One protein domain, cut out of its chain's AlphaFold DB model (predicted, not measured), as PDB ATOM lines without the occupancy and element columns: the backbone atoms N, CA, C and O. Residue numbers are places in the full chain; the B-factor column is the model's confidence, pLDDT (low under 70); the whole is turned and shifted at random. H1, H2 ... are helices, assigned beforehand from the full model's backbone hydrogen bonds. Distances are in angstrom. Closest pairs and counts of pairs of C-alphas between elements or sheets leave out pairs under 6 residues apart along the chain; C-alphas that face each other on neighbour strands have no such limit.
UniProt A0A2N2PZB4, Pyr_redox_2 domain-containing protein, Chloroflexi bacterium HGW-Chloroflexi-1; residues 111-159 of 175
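AT A GLANCE: This is residues 111 to 159 of the 175 residues of the protein "Pyr_redox_2 domain-containing protein" of Chloroflexi bacterium HGW-Chloroflexi-1 (UniProt A0A2N2PZB4). This is a loose, elongated piece with little regular structure: the free end, residues 111 to 116, sticks out beside the small helix H1, a winding loop of residues 121 to 137 crosses the middle, and the longer helix H2 lies toward the other end, after which the chain folds back. The printed part has 49 residues with two named helices, H1 then H2, and no named strand; it is all helix by class, with only 14 residues in named elements. The radius of gyration of the C-alphas is 13.3 A, and the spans are 38 by 25 by 18 A.

HOW THE PARTS SIT: H1, residues 117 to 120, and H2, residues 138 to 147, are apart, joined by a long link of 17 residues. Every O i to N i+4 pair in H2 is within hydrogen-bond range; H1 is too short for such a pair, and its one O i to N i+3 pair is within range.

IN THESE COORDINATES: H1 begins at C-alpha 117 (276.792, 275.051, 243.092). H2 measures 14.3 A and ends at C-alpha 147 (288.511, 259.366, 215.010).

THE WHOLE: The two farthest C-alphas, of Val 114 and Gly 149, are 38.5 A apart. The printed part has no cut. Its mean pLDDT is 71.5, with 21 residues under 70, among them 125 to 136.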
ATOM      1  N   GLU A 111     285.655 261.803 247.475       57.75
ATOM      2  CA  GLU A 111     286.996 262.237 247.895       57.75
ATOM      3  C   GLU A 111     287.254 263.742 247.686       57.75
ATOM      4  O   GLU A 111     288.186 264.293 248.267       57.75
ATOM      5  N   SER A 112     286.423 264.422 246.886       58.34
ATOM      6  CA  SER A 112     286.566 265.861 246.610       58.34
ATOM      7  C   SER A 112     285.917 266.761 247.671       58.34
ATOM      8  O   SER A 112     286.131 267.974 247.657       58.34
ATOM      9  N   GLY A 113     285.131 266.191 248.591       65.38
ATOM     10  CA  GLY A 113     284.429 266.932 249.633       65.38
ATOM     11  C   GLY A 113     283.353 267.888 249.104       65.38
ATOM     12  O   GLY A 113     282.838 267.761 247.989       65.38
ATOM     13  N   VAL A 114     282.992 268.863 249.946       63.03
ATOM     14  CA  VAL A 114     281.894 269.810 249.706       63.03
ATOM     15  C   VAL A 114     282.194 270.742 248.529       63.03
ATOM     16  O   VAL A 114     283.078 271.593 248.600       63.03
ATOM     17  N   SER A 115     281.385 270.639 247.478       65.44
ATOM     18  CA  SER A 115     281.453 271.465 246.272       65.44
ATOM     19  C   SER A 115     280.361 272.537 246.250       65.44
ATOM     20  O   SER A 115     279.225 272.323 246.678       65.44
ATOM     21  N   SER A 116     280.699 273.718 245.730       72.25
ATOM     22  CA  SER A 116     279.739 274.813 245.553       72.25
ATOM     23  C   SER A 116     278.861 274.586 244.319       72.25
ATOM     24  O   SER A 116     279.319 274.016 243.331       72.25
ATOM     25  N   CYS A 117     277.633 275.118 244.296       68.50
ATOM     26  CA  CYS A 117     276.792 275.051 243.092       68.50
ATOM     27  C   CYS A 117     277.467 275.687 241.859       68.50
ATOM     28  O   CYS A 117     277.251 275.221 240.745       68.50
ATOM     29  N   LYS A 118     278.322 276.708 242.053       71.81
ATOM     30  CA  LYS A 118     279.090 277.355 240.973       71.81
ATOM     31  C   LYS A 118     280.109 276.430 240.312       71.81
ATOM     32  O   LYS A 118     280.468 276.675 239.168       71.81
ATOM     33  N   THR A 119     280.550 275.378 240.999       70.12
ATOM     34  CA  THR A 119     281.475 274.386 240.438       70.12
ATOM     35  C   THR A 119     280.861 273.695 239.215       70.12
ATOM     36  O   THR A 119     281.550 273.505 238.221       70.12
ATOM     37  N   CYS A 120     279.558 273.389 239.252       62.50
ATOM     38  CA  CYS A 120     278.847 272.718 238.152       62.50
ATOM     39  C   CYS A 120     277.971 273.666 237.313       62.50
ATOM     40  O   CYS A 120     277.574 273.321 236.202       62.50
ATOM     41  N   HIS A 121     277.672 274.857 237.835       67.88
ATOM     42  CA  HIS A 121     276.858 275.881 237.181       67.88
ATOM     43  C   HIS A 121     277.618 277.215 237.106       67.88
ATOM     44  O   HIS A 121     277.319 278.128 237.883       67.88
ATOM     45  N   PRO A 122     278.603 277.348 236.197       68.25
ATOM     46  CA  PRO A 122     279.383 278.579 236.066       68.25
ATOM     47  C   PRO A 122     278.528 279.757 235.579       68.25
ATOM     48  O   PRO A 122     278.705 280.874 236.064       68.25
ATOM     49  N   ASP A 123     277.565 279.489 234.689       70.19
ATOM     50  CA  ASP A 123     276.738 280.525 234.061       70.19
ATOM     51  C   ASP A 123     275.322 280.596 234.658       70.19
ATOM     52  O   ASP A 123     274.865 281.658 235.078       70.19
ATOM     53  N   GLN A 124     274.603 279.466 234.711       73.25
ATOM     54  CA  GLN A 124     273.255 279.389 235.286       73.25
ATOM     55  C   GLN A 124     272.936 278.007 235.863       73.25
ATOM     56  O   GLN A 124     273.386 276.982 235.357       73.25
ATOM     57  N   LEU A 125     272.052 277.974 236.864       66.69
ATOM     58  CA  LEU A 125     271.612 276.745 237.546       66.69
ATOM     59  C   LEU A 125     270.752 275.807 236.676       66.69
ATOM     60  O   LEU A 125     270.427 274.702 237.094       66.69
ATOM     61  N   LYS A 126     270.340 276.251 235.482       58.66
ATOM     62  CA  LYS A 126     269.434 275.507 234.589       58.66
ATOM     63  C   LYS A 126     270.142 274.784 233.446       58.66
ATOM     64  O   LYS A 126     269.517 273.966 232.780       58.66
ATOM     65  N   ALA A 127     271.410 275.102 233.197       59.62
ATOM     66  CA  ALA A 127     272.198 274.486 232.143       59.62
ATOM     67  C   ALA A 127     273.353 273.711 232.771       59.62
ATOM     68  O   ALA A 127     274.039 274.208 233.664       59.62
ATOM     69  N   TYR A 128     273.537 272.487 232.297       58.12
ATOM     70  CA  TYR A 128     274.633 271.614 232.671       58.12
ATOM     71  C   TYR A 128     275.415 271.293 231.405       58.12
ATOM     72  O   TYR A 128     274.819 271.010 230.364       58.12
ATOM     73  N   THR A 129     276.740 271.373 231.476       65.38
ATOM     74  CA  THR A 129     277.605 271.079 230.334       65.38
ATOM     75  C   THR A 129     278.450 269.859 230.659       65.38
ATOM     76  O   THR A 129     279.051 269.772 231.727       65.38
ATOM     77  N   CYS A 130     278.526 268.911 229.727       64.56
ATOM     78  CA  CYS A 130     279.356 267.718 229.894       64.56
ATOM     79  C   CYS A 130     280.866 268.035 229.836       64.56
ATOM     80  O   CYS A 130     281.682 267.194 230.195       64.56
ATOM     81  N   TYR A 131     281.234 269.249 229.409       66.75
ATOM     82  CA  TYR A 131     282.617 269.724 229.292       66.75
ATOM     83  C   TYR A 131     283.253 270.117 230.634       66.75
ATOM     84  O   TYR A 131     284.466 270.277 230.706       66.75
ATOM     85  N   GLY A 132     282.452 270.297 231.690       60.28
ATOM     86  CA  GLY A 132     282.937 270.751 232.997       60.28
ATOM     87  C   GLY A 132     283.317 269.643 233.982       60.28
ATOM     88  O   GLY A 132     283.896 269.953 235.017       60.28
ATOM     89  N   CYS A 133     282.984 268.374 233.706       58.75
ATOM     90  CA  CYS A 133     283.085 267.309 234.717       58.75
ATOM     91  C   CYS A 133     284.334 266.423 234.636       58.75
ATOM     92  O   CYS A 133     284.719 265.883 235.664       58.75
ATOM     93  N   HIS A 134     285.000 266.308 233.485       57.12
ATOM     94  CA  HIS A 134     286.297 265.620 233.347       57.12
ATOM     95  C   HIS A 134     287.135 266.294 232.249       57.12
ATOM     96  O   HIS A 134     286.576 267.085 231.496       57.12
ATOM     97  N   GLU A 135     288.448 266.009 232.182       55.31
ATOM     98  CA  GLU A 135     289.461 266.558 231.245       55.31
ATOM     99  C   GLU A 135     289.092 266.391 229.757       55.31
ATOM    100  O   GLU A 135     289.669 265.627 228.983       55.31
ATOM    101  N   HIS A 136     288.088 267.136 229.336       65.62
ATOM    102  CA  HIS A 136     287.476 267.037 228.038       65.62
ATOM    103  C   HIS A 136     287.253 268.449 227.531       65.62
ATOM    104  O   HIS A 136     286.165 269.014 227.640       65.62
ATOM    105  N   THR A 137     288.292 269.042 226.946       74.44
ATOM    106  CA  THR A 137     288.054 270.253 226.165       74.44
ATOM    107  C   THR A 137     287.155 269.899 224.970       74.44
ATOM    108  O   THR A 137     287.238 268.777 224.447       74.44
ATOM    109  N   PRO A 138     286.310 270.826 224.480       76.88
ATOM    110  CA  PRO A 138     285.515 270.594 223.272       76.88
ATOM    111  C   PRO A 138     286.361 270.118 222.084       76.88
ATOM    112  O   PRO A 138     285.940 269.248 221.323       76.88
ATOM    113  N   ALA A 139     287.594 270.623 221.979       80.81
ATOM    114  CA  ALA A 139     288.547 270.207 220.962       80.81
ATOM    115  C   ALA A 139     288.993 268.744 221.131       80.81
ATOM    116  O   ALA A 139     289.119 268.028 220.139       80.81
ATOM    117  N   ASP A 140     289.241 268.278 222.356       78.44
ATOM    118  CA  ASP A 140     289.674 266.896 222.610       78.44
ATOM    119  C   ASP A 140     288.543 265.898 222.348       78.44
ATOM    120  O   ASP A 140     288.774 264.851 221.733       78.44
ATOM    121  N   ILE A 141     287.317 266.255 222.745       77.88
ATOM    122  CA  ILE A 141     286.100 265.489 222.446       77.88
ATOM    123  C   ILE A 141     285.919 265.376 220.938       77.88
ATOM    124  O   ILE A 141     285.808 264.260 220.432       77.88
ATOM    125  N   GLN A 142     285.941 266.498 220.216       83.56
ATOM    126  CA  GLN A 142     285.736 266.499 218.771       83.56
ATOM    127  C   GLN A 142     286.787 265.645 218.053       83.56
ATOM    128  O   GLN A 142     286.431 264.833 217.202       83.56
ATOM    129  N   ARG A 143     288.071 265.757 218.426       84.19
ATOM    130  CA  ARG A 143     289.138 264.937 217.825       84.19
ATOM    131  C   ARG A 143     288.911 263.442 218.041       84.19
ATOM    132  O   ARG A 143     289.093 262.667 217.103       84.19
ATOM    133  N   LYS A 144     288.508 263.029 219.248       81.12
ATOM    134  CA  LYS A 144     288.205 261.620 219.547       81.12
ATOM    135  C   LYS A 144     286.970 261.137 218.779       81.12
ATOM    136  O   LYS A 144     287.044 260.101 218.135       81.12
ATOM    137  N   HIS A 145     285.882 261.904 218.763       83.25
ATOM    138  CA  HIS A 145     284.645 261.522 218.068       83.25
ATOM    139  C   HIS A 145     284.832 261.420 216.550       83.25
ATOM    140  O   HIS A 145     284.366 260.461 215.943       83.25
ATOM    141  N   VAL A 146     285.597 262.334 215.941       84.00
ATOM    142  CA  VAL A 146     285.973 262.237 214.520       84.00
ATOM    143  C   VAL A 146     286.782 260.965 214.248       84.00
ATOM    144  O   VAL A 146     286.526 260.289 213.255       84.00
ATOM    145  N   LYS A 147     287.721 260.601 215.135       82.62
ATOM    146  CA  LYS A 147     288.511 259.366 215.010       82.62
ATOM    147  C   LYS A 147     287.646 258.103 215.093       82.62
ATOM    148  O   LYS A 147     287.925 257.138 214.392       82.62
ATOM    149  N   GLU A 148     286.600 258.131 215.913       80.25
ATOM    150  CA  GLU A 148     285.642 257.030 216.077       80.25
ATOM    151  C   GLU A 148     284.490 257.066 215.049       80.25
ATOM    152  O   GLU A 148     283.600 256.220 215.089       80.25
ATOM    153  N   GLY A 149     284.489 258.020 214.107       85.31
ATOM    154  CA  GLY A 149     283.468 258.115 213.056       85.31
ATOM    155  C   GLY A 149     282.105 258.620 213.539       85.31
ATOM    156  O   GLY A 149     281.088 258.301 212.926       85.31
ATOM    157  N   ILE A 150     282.070 259.405 214.619       80.94
ATOM    158  CA  ILE A 150     280.852 259.978 215.208       80.94
ATOM    159  C   ILE A 150     280.814 261.488 214.900       80.94
ATOM    160  O   ILE A 150     281.384 262.282 215.648       80.94
ATOM    161  N   PRO A 151     280.185 261.921 213.792       77.75
ATOM    162  CA  PRO A 151     280.185 263.327 213.380       77.75
ATOM    163  C   PRO A 151     279.141 264.186 214.108       77.75
ATOM    164  O   PRO A 151     279.339 265.393 214.233       77.75
ATOM    165  N   ASP A 152     278.050 263.584 214.594       81.88
ATOM    166  CA  ASP A 152     276.986 264.274 215.328       81.88
ATOM    167  C   ASP A 152     276.941 263.793 216.781       81.88
ATOM    168  O   ASP A 152     276.361 262.759 217.110       81.88
ATOM    169  N   PHE A 153     277.594 264.558 217.651       78.75
ATOM    170  CA  PHE A 153     277.674 264.306 219.090       78.75
ATOM    171  C   PHE A 153     277.056 265.453 219.906       78.75
ATOM    172  O   PHE A 153     277.400 265.660 221.069       78.75
ATOM    173  N   ALA A 154     276.103 266.196 219.323       77.94
ATOM    174  CA  ALA A 154     275.451 267.329 219.991       77.94
ATOM    175  C   ALA A 154     274.689 266.922 221.268       77.94
ATOM    176  O   ALA A 154     274.524 267.729 222.181       77.94
ATOM    177  N   ASN A 155     274.245 265.662 221.352       77.31
ATOM    178  CA  ASN A 155     273.584 265.101 222.527       77.31
ATOM    179  C   ASN A 155     274.381 263.918 223.091       77.31
ATOM    180  O   ASN A 155     274.067 262.754 222.830       77.31
ATOM    181  N   CYS A 156     275.398 264.242 223.891       76.19
ATOM    182  CA  CYS A 156     276.328 263.290 224.503       76.19
ATOM    183  C   CYS A 156     275.618 262.161 225.280       76.19
ATOM    184  O   CYS A 156     276.071 261.017 225.268       76.19
ATOM    185  N   MET A 157     274.465 262.456 225.896       75.00
ATOM    186  CA  MET A 157     273.707 261.504 226.719       75.00
ATOM    187  C   MET A 157     273.113 260.338 225.923       75.00
ATOM    188  O   MET A 157     272.805 259.304 226.510       75.00
ATOM    189  N   LYS A 158     272.964 260.463 224.595       77.62
ATOM    190  CA  LYS A 158     272.495 259.348 223.753       77.62
ATOM    191  C   LYS A 158     273.459 258.160 223.769       77.62
ATOM    192  O   LYS A 158     273.008 257.023 223.693       77.62
ATOM    193  N   CYS A 159     274.761 258.431 223.844       75.75
ATOM    194  CA  CYS A 159     275.814 257.414 223.789       75.75
ATOM    195  C   CYS A 159     276.506 257.208 225.144       75.75
ATOM    196  O   CYS A 159     277.072 256.146 225.378       75.75
TER     197      CYS A 159